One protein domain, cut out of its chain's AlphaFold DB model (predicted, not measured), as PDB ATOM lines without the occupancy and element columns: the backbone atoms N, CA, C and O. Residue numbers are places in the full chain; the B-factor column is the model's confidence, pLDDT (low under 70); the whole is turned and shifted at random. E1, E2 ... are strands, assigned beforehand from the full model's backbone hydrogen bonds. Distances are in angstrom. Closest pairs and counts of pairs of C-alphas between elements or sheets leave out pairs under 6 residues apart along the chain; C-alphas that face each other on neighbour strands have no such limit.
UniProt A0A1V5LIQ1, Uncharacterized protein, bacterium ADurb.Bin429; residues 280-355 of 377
ATOM      1  N   GLY A 280     -44.107  33.269 -31.073       80.12
ATOM      2  CA  GLY A 280     -44.361  34.051 -32.279       80.12
ATOM      3  C   GLY A 280     -44.086  35.535 -32.020       80.12
ATOM      4  O   GLY A 280     -43.341  35.878 -31.114       80.12
ATOM      5  N   LEU A 281     -44.744  36.432 -32.761       82.44
ATOM      6  CA  LEU A 281     -44.510  37.885 -32.685       82.44
ATOM      7  C   LEU A 281     -44.999  38.559 -31.383       82.44
ATOM      8  O   LEU A 281     -45.231  39.766 -31.378       82.44
ATOM      9  N   GLN A 282     -45.197  37.808 -30.300       91.25
ATOM     10  CA  GLN A 282     -45.398  38.389 -28.977       91.25
ATOM     11  C   GLN A 282     -44.041  38.801 -28.382       91.25
ATOM     12  O   GLN A 282     -43.058  38.083 -28.577       91.25
ATOM     13  N   PRO A 283     -43.960  39.932 -27.660       93.50
ATOM     14  CA  PRO A 283     -42.734  40.327 -26.978       93.50
ATOM     15  C   PRO A 283     -42.313  39.285 -25.935       93.50
ATOM     16  O   PRO A 283     -43.138  38.835 -25.138       93.50
ATOM     17  N   VAL A 284     -41.029  38.933 -25.915       94.12
ATOM     18  CA  VAL A 284     -40.431  38.035 -24.919       94.12
ATOM     19  C   VAL A 284     -39.284  38.722 -24.203       94.12
ATOM     20  O   VAL A 284     -38.475  39.402 -24.830       94.12
ATOM     21  N   GLU A 285     -39.201  38.540 -22.890       93.62
ATOM     22  CA  GLU A 285     -38.106  39.067 -22.079       93.62
ATOM     23  C   GLU A 285     -37.050  37.984 -21.845       93.62
ATOM     24  O   GLU A 285     -37.352  36.885 -21.374       93.62
ATOM     25  N   ALA A 286     -35.799  38.305 -22.167       92.19
ATOM     26  CA  ALA A 286     -34.652  37.442 -21.940       92.19
ATOM     27  C   ALA A 286     -33.419  38.283 -21.611       92.19
ATOM     28  O   ALA A 286     -33.093  39.230 -22.327       92.19
ATOM     29  N   LEU A 287     -32.722  37.921 -20.527       91.69
ATOM     30  CA  LEU A 287     -31.433  38.511 -20.142       91.69
ATOM     31  C   LEU A 287     -31.434  40.060 -20.095       91.69
ATOM     32  O   LEU A 287     -30.439  40.703 -20.417       91.69
ATOM     33  N   GLY A 288     -32.553  40.667 -19.678       90.31
ATOM     34  CA  GLY A 288     -32.702  42.126 -19.553       90.31
ATOM     35  C   GLY A 288     -33.075  42.862 -20.846       90.31
ATOM     36  O   GLY A 288     -33.098  44.092 -20.853       90.31
ATOM     37  N   TYR A 289     -33.382  42.126 -21.915       92.50
ATOM     38  CA  TYR A 289     -33.838  42.655 -23.198       92.50
ATOM     39  C   TYR A 289     -35.217  42.099 -23.552       92.50
ATOM     40  O   TYR A 289     -35.562  40.972 -23.190       92.50
ATOM     41  N   THR A 290     -35.992  42.882 -24.295       95.31
ATOM     42  CA  THR A 290     -37.270  42.470 -24.871       95.31
ATOM     43  C   THR A 290     -37.098  42.240 -26.367       95.31
ATOM     44  O   THR A 290     -36.557  43.086 -27.080       95.31
ATOM     45  N   PHE A 291     -37.582  41.106 -26.860       95.19
ATOM     46  CA  PHE A 291     -37.502  40.710 -28.261       95.19
ATOM     47  C   PHE A 291     -38.896  40.446 -28.825       95.19
ATOM     48  O   PHE A 291     -39.664  39.677 -28.257       95.19
ATOM     49  N   THR A 292     -39.196  41.016 -29.985       96.25
ATOM     50  CA  THR A 292     -40.367  40.670 -30.797       96.25
ATOM     51  C   THR A 292     -39.869  39.929 -32.032       96.25
ATOM     52  O   THR A 292     -39.292  40.536 -32.941       96.25
ATOM     53  N   ALA A 293     -40.039  38.608 -32.063       94.38
ATOM     54  CA  ALA A 293     -39.426  37.728 -33.061       94.38
ATOM     55  C   ALA A 293     -40.248  36.453 -33.274       94.38
ATOM     56  O   ALA A 293     -41.144  36.175 -32.503       94.38
ATOM     57  N   GLU A 294     -39.970  35.648 -34.297       92.44
ATOM     58  CA  GLU A 294     -40.659  34.359 -34.480       92.44
ATOM     59  C   GLU A 294     -40.196  33.307 -33.456       92.44
ATOM     60  O   GLU A 294     -40.999  32.488 -33.006       92.44
ATOM     61  N   ALA A 295     -38.908  33.327 -33.099       95.00
ATOM     62  CA  ALA A 295     -38.335  32.519 -32.027       95.00
ATOM     63  C   ALA A 295     -37.128  33.220 -31.388       95.00
ATOM     64  O   ALA A 295     -36.411  33.963 -32.063       95.00
ATOM     65  N   VAL A 296     -36.878  32.936 -30.110       96.94
ATOM     66  CA  VAL A 296     -35.690  33.392 -29.370       96.94
ATOM     67  C   VAL A 296     -35.066  32.195 -28.660       96.94
ATOM     68  O   VAL A 296     -35.759  31.475 -27.946       96.94
ATOM     69  N   LEU A 297     -33.776  31.958 -28.881       97.00
ATOM     70  CA  LEU A 297     -32.998  30.874 -28.280       97.00
ATOM     71  C   LEU A 297     -31.890  31.512 -27.444       97.00
ATOM     72  O   LEU A 297     -31.124  32.323 -27.960       97.00
ATOM     73  N   VAL A 298     -31.830  31.180 -26.165       97.25
ATOM     74  CA  VAL A 298     -31.010  31.878 -25.174       97.25
ATOM     75  C   VAL A 298     -30.041  30.902 -24.540       97.25
ATOM     76  O   VAL A 298     -30.471  29.885 -24.002       97.25
ATOM     77  N   ASP A 299     -28.764  31.258 -24.553       96.62
ATOM     78  CA  ASP A 299     -27.739  30.653 -23.714       96.62
ATOM     79  C   ASP A 299     -27.445  31.613 -22.554       96.62
ATOM     80  O   ASP A 299     -26.769  32.637 -22.722       96.62
ATOM     81  N   GLU A 300     -27.999  31.332 -21.371       95.06
ATOM     82  CA  GLU A 300     -27.821  32.236 -20.236       95.06
ATOM     83  C   GLU A 300     -26.394  32.196 -19.672       95.06
ATOM     84  O   GLU A 300     -25.948  33.210 -19.121       95.06
ATOM     85  N   SER A 301     -25.672  31.079 -19.820       92.94
ATOM     86  CA  SER A 301     -24.296  30.929 -19.338       92.94
ATOM     87  C   SER A 301     -23.324  31.730 -20.210       92.94
ATOM     88  O   SER A 301     -22.467  32.445 -19.687       92.94
ATOM     89  N   ALA A 302     -23.489  31.669 -21.534       92.44
ATOM     90  CA  ALA A 302     -22.681  32.414 -22.500       92.44
ATOM     91  C   ALA A 302     -23.160  33.860 -22.714       92.44
ATOM     92  O   ALA A 302     -22.463  34.639 -23.358       92.44
ATOM     93  N   LYS A 303     -24.336  34.228 -22.179       94.12
ATOM     94  CA  LYS A 303     -24.996  35.523 -22.421       94.12
ATOM     95  C   LYS A 303     -25.198  35.800 -23.911       94.12
ATOM     96  O   LYS A 303     -25.035  36.933 -24.364       94.12
ATOM     97  N   THR A 304     -25.587  34.772 -24.660       93.81
ATOM     98  CA  THR A 304     -25.887  34.890 -26.089       93.81
ATOM     99  C   THR A 304     -27.353  34.596 -26.382       93.81
ATOM    100  O   THR A 304     -28.031  33.844 -25.679       93.81
ATOM    101  N   VAL A 305     -27.865  35.241 -27.427       94.94
ATOM    102  CA  VAL A 305     -29.246  35.138 -27.883       94.94
ATOM    103  C   VAL A 305     -29.260  34.989 -29.398       94.94
ATOM    104  O   VAL A 305     -28.898  35.904 -30.137       94.94
ATOM    105  N   ALA A 306     -29.748  33.846 -29.867       93.88
ATOM    106  CA  ALA A 306     -30.082  33.632 -31.262       93.88
ATOM    107  C   ALA A 306     -31.556  33.991 -31.484       93.88
ATOM    108  O   ALA A 306     -32.450  33.407 -30.874       93.88
ATOM    109  N   VAL A 307     -31.829  34.947 -32.366       93.38
ATOM    110  CA  VAL A 307     -33.184  35.423 -32.654       93.38
ATOM    111  C   VAL A 307     -33.554  35.085 -34.089       93.38
ATOM    112  O   VAL A 307     -32.803  35.376 -35.014       93.38
ATOM    113  N   VAL A 308     -34.727  34.500 -34.305       91.69
ATOM    114  CA  VAL A 308     -35.225  34.145 -35.639       91.69
ATOM    115  C   VAL A 308     -36.411  35.030 -35.987       91.69
ATOM    116  O   VAL A 308     -37.363  35.131 -35.217       91.69
ATOM    117  N   GLY A 309     -36.381  35.667 -37.156       89.19
ATOM    118  CA  GLY A 309     -37.446  36.557 -37.614       89.19
ATOM    119  C   GLY A 309     -37.671  37.779 -36.716       89.19
ATOM    120  O   GLY A 309     -38.808  38.224 -36.571       89.19
ATOM    121  N   LEU A 310     -36.598  38.309 -36.128       91.25
ATOM    122  CA  LEU A 310     -36.532  39.547 -35.360       91.25
ATOM    123  C   LEU A 310     -37.217  40.701 -36.097       91.25
ATOM    124  O   LEU A 310     -36.907  40.978 -37.257       91.25
ATOM    125  N   ARG A 311     -38.117  41.381 -35.387       92.12
ATOM    126  CA  ARG A 311     -38.762  42.639 -35.783       92.12
ATOM    127  C   ARG A 311     -38.302  43.802 -34.925       92.12
ATOM    128  O   ARG A 311     -38.106  44.907 -35.426       92.12
ATOM    129  N   GLU A 312     -38.144  43.538 -33.636       93.38
ATOM    130  CA  GLU A 312     -37.759  44.540 -32.659       93.38
ATOM    131  C   GLU A 312     -36.961  43.893 -31.529       93.38
ATOM    132  O   GLU A 312     -37.321  42.819 -31.049       93.38
ATOM    133  N   ALA A 313     -35.875  44.542 -31.123       92.38
ATOM    134  CA  ALA A 313     -35.141  44.235 -29.903       92.38
ATOM    135  C   ALA A 313     -34.947  45.534 -29.125       92.38
ATOM    136  O   ALA A 313     -34.438  46.512 -29.674       92.38
ATOM    137  N   SER A 314     -35.330  45.549 -27.856       91.75
ATOM    138  CA  SER A 314     -35.202  46.712 -26.987       91.75
ATOM    139  C   SER A 314     -34.555  46.336 -25.657       91.75
ATOM    140  O   SER A 314     -34.688  45.225 -25.157       91.75
ATOM    141  N   GLY A 315     -33.783  47.266 -25.108       88.38
ATOM    142  CA  GLY A 315     -33.117  47.153 -23.818       88.38
ATOM    143  C   GLY A 315     -32.889  48.541 -23.217       88.38
ATOM    144  O   GLY A 315     -33.278  49.542 -23.826       88.38
ATOM    145  N   PRO A 316     -32.231  48.641 -22.050       84.31
ATOM    146  CA  PRO A 316     -32.141  49.890 -21.289       84.31
ATOM    147  C   PRO A 316     -31.611  51.096 -22.079       84.31
ATOM    148  O   PRO A 316     -32.099  52.208 -21.902       84.31
ATOM    149  N   ASN A 317     -30.640  50.877 -22.973       82.06
ATOM    150  CA  ASN A 317     -29.980  51.932 -23.751       82.06
ATOM    151  C   ASN A 317     -29.958  51.638 -25.258       82.06
ATOM    152  O   ASN A 317     -29.129  52.189 -25.985       82.06
ATOM    153  N   PHE A 318     -30.822  50.734 -25.724       84.88
ATOM    154  CA  PHE A 318     -30.769  50.198 -27.078       84.88
ATOM    155  C   PHE A 318     -32.169  49.899 -27.600       84.88
ATOM    156  O   PHE A 318     -32.997  49.301 -26.915       84.88
ATOM    157  N   THR A 319     -32.434  50.278 -28.843       89.06
ATOM    158  CA  THR A 319     -33.590  49.783 -29.588       89.06
ATOM    159  C   THR A 319     -33.194  49.570 -31.038       89.06
ATOM    160  O   THR A 319     -32.614  50.451 -31.676       89.06
ATOM    161  N   LEU A 320     -33.522  48.393 -31.552       87.19
ATOM    162  CA  LEU A 320     -33.370  47.983 -32.936       87.19
ATOM    163  C   LEU A 320     -34.750  47.626 -33.472       87.19
ATOM    164  O   LEU A 320     -35.396  46.730 -32.942       87.19
ATOM    165  N   VAL A 321     -35.165  48.293 -34.546       89.94
ATOM    166  CA  VAL A 321     -36.390  47.982 -35.290       89.94
ATOM    167  C   VAL A 321     -36.019  47.679 -36.735       89.94
ATOM    168  O   VAL A 321     -35.216  48.397 -37.343       89.94
ATOM    169  N   THR A 322     -36.605  46.616 -37.283       85.19
ATOM    170  CA  THR A 322     -36.331  46.150 -38.643       85.19
ATOM    171  C   THR A 322     -37.589  46.225 -39.508       85.19
ATOM    172  O   THR A 322     -38.672  45.782 -39.116       85.19
ATOM    173  N   ASP A 323     -37.459  46.761 -40.726       81.88
ATOM    174  CA  ASP A 323     -38.597  46.869 -41.651       81.88
ATOM    175  C   ASP A 323     -39.025  45.481 -42.177       81.88
ATOM    176  O   ASP A 323     -40.209  45.194 -42.394       81.88
ATOM    177  N   ILE A 324     -38.059  44.571 -42.322       80.75
ATOM    178  CA  ILE A 324     -38.271  43.159 -42.664       80.75
ATOM    179  C   ILE A 324     -37.786  42.246 -41.526       80.75
ATOM    180  O   ILE A 324     -36.885  42.637 -40.786       80.75
ATOM    181  N   PRO A 325     -38.338  41.031 -41.360       84.81
ATOM    182  CA  PRO A 325     -37.913  40.153 -40.279       84.81
ATOM    183  C   PRO A 325     -36.536  39.539 -40.554       84.81
ATOM    184  O   PRO A 325     -36.361  38.844 -41.563       84.81
ATOM    185  N   LEU A 326     -35.590  39.765 -39.642       85.62
ATOM    186  CA  LEU A 326     -34.185  39.350 -39.746       85.62
ATOM    187  C   LEU A 326     -33.856  38.224 -38.776       85.62
ATOM    188  O   LEU A 326     -34.492  38.105 -37.743       85.62
ATOM    189  N   ASP A 327     -32.842  37.425 -39.070       87.50
ATOM    190  CA  ASP A 327     -32.303  36.502 -38.069       87.50
ATOM    191  C   ASP A 327     -31.079  37.165 -37.416       87.50
ATOM    192  O   ASP A 327     -30.412  37.991 -38.041       87.50
ATOM    193  N   ALA A 328     -30.783  36.862 -36.158       86.88
ATOM    194  CA  ALA A 328     -29.716  37.502 -35.401       86.88
ATOM    195  C   ALA A 328     -29.004  36.505 -34.490       86.88
ATOM    196  O   ALA A 328     -29.616  35.573 -33.977       86.88
ATOM    197  N   ASP A 329     -27.717  36.736 -34.274       89.06
ATOM    198  CA  ASP A 329     -26.914  36.077 -33.247       89.06
ATOM    199  C   ASP A 329     -26.248  37.187 -32.434       89.06
ATOM    200  O   ASP A 329     -25.475  37.971 -32.993       89.06
ATOM    201  N   LEU A 330     -26.666  37.338 -31.178       89.06
ATOM    202  CA  LEU A 330     -26.388  38.493 -30.329       89.06
ATOM    203  C   LEU A 330     -25.664  38.052 -29.059       89.06
ATOM    204  O   LEU A 330     -26.156  37.201 -28.330       89.06
ATOM    205  N   ASP A 331     -24.545  38.687 -28.755       90.00
ATOM    206  CA  ASP A 331     -23.904  38.677 -27.447       90.00
ATOM    207  C   ASP A 331     -24.397  39.897 -26.656       90.00
ATOM    208  O   ASP A 331     -24.317  41.052 -27.100       90.00
ATOM    209  N   ILE A 332     -24.948  39.617 -25.477       88.62
ATOM    210  CA  ILE A 332     -25.532  40.598 -24.561       88.62
ATOM    211  C   ILE A 332     -24.832  40.609 -23.197       88.62
ATOM    212  O   ILE A 332     -25.420  40.987 -22.187       88.62
ATOM    213  N   SER A 333     -23.557  40.217 -23.164       86.31
ATOM    214  CA  SER A 333     -22.696  40.281 -21.976       86.31
ATOM    215  C   SER A 333     -22.364  41.710 -21.515       86.31
ATOM    216  O   SER A 333     -21.960  41.898 -20.367       86.31
ATOM    217  N   GLY A 334     -22.527  42.716 -22.381       78.44
ATOM    218  CA  GLY A 334     -22.248  44.127 -22.091       78.44
ATOM    219  C   GLY A 334     -23.483  45.039 -22.099       78.44
ATOM    220  O   GLY A 334     -24.601  44.618 -22.389       78.44
ATOM    221  N   ASP A 335     -23.258  46.333 -21.850       72.81
ATOM    222  CA  ASP A 335     -24.307  47.373 -21.816       72.81
ATOM    223  C   ASP A 335     -24.974  47.630 -23.178       72.81
ATOM    224  O   ASP A 335     -26.001  48.304 -23.269       72.81
ATOM    225  N   THR A 336     -24.358  47.162 -24.263       74.75
ATOM    226  CA  THR A 336     -24.887  47.262 -25.624       74.75
ATOM    227  C   THR A 336     -24.735  45.909 -26.311       74.75
ATOM    228  O   THR A 336     -23.620  45.379 -26.335       74.75
ATOM    229  N   PRO A 337     -25.816  45.358 -26.892       81.06
ATOM    230  CA  PRO A 337     -25.737  44.129 -27.664       81.06
ATOM    231  C   PRO A 337     -24.769  44.283 -28.830       81.06
ATOM    232  O   PRO A 337     -24.785  45.294 -29.538       81.06
ATOM    233  N   HIS A 338     -23.970  43.255 -29.072       81.25
ATOM    234  CA  HIS A 338     -23.150  43.151 -30.272       81.25
ATOM    235  C   HIS A 338     -23.397  41.802 -30.932       81.25
ATOM    236  O   HIS A 338     -23.776  40.844 -30.275       81.25
ATOM    237  N   GLY A 339     -23.244  41.711 -32.249       80.31
ATOM    238  CA  GLY A 339     -23.564  40.467 -32.931       80.31
ATOM    239  C   GLY A 339     -23.681  40.607 -34.434       80.31
ATOM    240  O   GLY A 339     -23.241  41.590 -35.031       80.31
ATOM    241  N   THR A 340     -24.301  39.608 -35.052       81.12
ATOM    242  CA  THR A 340     -24.511  39.558 -36.500       81.12
ATOM    243  C   THR A 340     -25.998  39.527 -36.820       81.12
ATOM    244  O   THR A 340     -26.726  38.687 -36.300       81.12
ATOM    245  N   LEU A 341     -26.435  40.414 -37.720       81.56
ATOM    246  CA  LEU A 341     -27.765  40.365 -38.330       81.56
ATOM    247  C   LEU A 341     -27.678  39.694 -39.700       81.56
ATOM    248  O   LEU A 341     -26.905  40.093 -40.575       81.56
ATOM    249  N   TYR A 342     -28.527  38.701 -39.900       78.19
ATOM    250  CA  TYR A 342     -28.657  37.936 -41.123       78.19
ATOM    251  C   TYR A 342     -29.927  38.382 -41.851       78.19
ATOM    252  O   TYR A 342     -31.047  38.257 -41.355       78.19
ATOM    253  N   SER A 343     -29.741  38.939 -43.049       73.38
ATOM    254  CA  SER A 343     -30.822  39.505 -43.854       73.38
ATOM    255  C   SER A 343     -30.906  38.849 -45.228       73.38
ATOM    256  O   SER A 343     -29.877  38.744 -45.906       73.38
ATOM    257  N   PRO A 344     -32.119  38.503 -45.699       64.25
ATOM    258  CA  PRO A 344     -32.325  38.109 -47.086       64.25
ATOM    259  C   PRO A 344     -32.269  39.309 -48.050       64.25
ATOM    260  O   PRO A 344     -32.032  39.125 -49.244       64.25
ATOM    261  N   ALA A 345     -32.478  40.538 -47.560       65.19
ATOM    262  CA  ALA A 345     -32.396  41.760 -48.356       65.19
ATOM    263  C   ALA A 345     -31.011  42.410 -48.264       65.19
ATOM    264  O   ALA A 345     -30.387  42.427 -47.202       65.19
ATOM    265  N   ARG A 346     -30.566  43.012 -49.374       63.00
ATOM    266  CA  ARG A 346     -29.321  43.798 -49.428       63.00
ATOM    267  C   ARG A 346     -29.372  45.039 -48.534       63.00
ATOM    268  O   ARG A 346     -28.358  45.393 -47.949       63.00
ATOM    269  N   GLU A 347     -30.547  45.651 -48.410       67.75
ATOM    270  CA  GLU A 347     -30.794  46.849 -47.604       67.75
ATOM    271  C   GLU A 347     -32.033  46.605 -46.726       67.75
ATOM    272  O   GLU A 347     -33.150  46.884 -47.152       67.75
ATOM    273  N   PRO A 348     -31.875  46.011 -45.530       64.25
ATOM    274  CA  PRO A 348     -33.015  45.564 -44.727       64.25
ATOM    275  C   PRO A 348     -33.856  46.668 -44.075       64.25
ATOM    276  O   PRO A 348     -34.834  46.329 -43.417       64.25
ATOM    277  N   GLY A 349     -33.497  47.948 -44.231       67.62
ATOM    278  CA  GLY A 349     -34.160  49.049 -43.526       67.62
ATOM    279  C   GLY A 349     -34.017  48.889 -42.009       67.62
ATOM    280  O   GLY A 349     -34.841  48.260 -41.350       67.62
ATOM    281  N   LEU A 350     -32.919  49.409 -41.453       76.00
ATOM    282  CA  LEU A 350     -32.616  49.301 -40.024       76.00
ATOM    283  C   LEU A 350     -32.774  50.660 -39.358       76.00
ATOM    284  O   LEU A 350     -32.160  51.639 -39.786       76.00
ATOM    285  N   ARG A 351     -33.550  50.706 -38.276       76.88
ATOM    286  CA  ARG A 351     -33.592  51.854 -37.371       76.88
ATOM    287  C   ARG A 351     -32.981  51.428 -36.047       76.88
ATOM    288  O   ARG A 351     -33.504  50.539 -35.384       76.88
ATOM    289  N   VAL A 352     -31.863  52.054 -35.693       72.06
ATOM    290  CA  VAL A 352     -31.158  51.806 -34.432       72.06
ATOM    291  C   VAL A 352     -31.074  53.110 -33.658       72.06
ATOM    292  O   VAL A 352     -30.629  54.126 -34.194       72.06
ATOM    293  N   THR A 353     -31.497  53.078 -32.401       71.00
ATOM    294  CA  THR A 353     -31.353  54.181 -31.447       71.00
ATOM    295  C   THR A 353     -30.641  53.674 -30.199       71.00
ATOM    296  O   THR A 353     -30.913  52.561 -29.753       71.00
ATOM    297  N   GLY A 354     -29.744  54.481 -29.629       59.44
ATOM    298  CA  GLY A 354     -28.819  54.025 -28.582       59.44
ATOM    299  C   GLY A 354     -27.404  53.807 -29.120       59.44
ATOM    300  O   GLY A 354     -27.175  54.011 -30.312       59.44
ATOM    301  N   ALA A 355     -26.444  53.490 -28.242       49.16
ATOM    302  CA  ALA A 355     -25.008  53.477 -28.551       49.16
ATOM    303  C   ALA A 355     -24.703  52.762 -29.878       49.16
ATOM    304  O   ALA A 355     -25.200  51.667 -30.138       49.16
TER     305      ALA A 355
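What this domain is: This is residues 280 to 355 of the 377 residues of an uncharacterized protein of bacterium ADurb.Bin429 (UniProt A0A1V5LIQ1). A twisted sheet is folded over on itself into two layers, and its two long strands, E4 and E5, form a sharply bent hairpin that runs through both. One layer holds E3, the first part of E4, the last part of E5 and E6; the other holds E1, E2, the last part of E4, the first part of E5 and E7, and the fold is open between E6 and E7. The 76 printed residues have seven named strands, E1 to E7, and no named helix: all strand, in one branched antiparallel sheet. The whole is compact and rounded, with a radius of gyration of the C-alphas of 11.3 A and spans of 32 by 26 by 20 A.

Where its parts are: E1, residues 284 to 286, begins at C-alpha (-40.431, 38.035, -24.919). E2 is residues 289 to 292, and E3, residues 295 to 299, is 13.6 A long. E4, residues 304 to 315, measures 14.4 A and bends by 136 degrees at 310. E5, residues 318 to 331, measures 13.4 A and bends by 147 degrees at 327. E6 is residues 338 to 342, and E7, residues 350 to 354, ends at C-alpha (-28.819, 54.025, -28.582).

How they stand to each other: E1 and E2 form a hairpin, with N 284 and O 291 2.8 A apart. E2 and E3 lie on one side of E4, with N 290 to O 314 and N 297 to O 306 both 2.8 A. E5 lies on the other side, with N 313 to O 320 at 2.9 A. E4 lies on one side of E5, and on the other side of E5 lie E6, with N 329 to O 340 at 3.0 A, and E7, with N 321 to O 351 at 2.9 A. E3, E4, E5 and E6 make a meander, each strand the antiparallel neighbour of the one before. E6 and E7 are apart.

The domain as a whole: The farthest C-alphas, of Ser 301 and Arg 346, are 33.1 A apart. The printed part has no cut and no long link. Mean pLDDT of the printed part is 85.2; residues 344 to 349 and 354 to 355 are under 70.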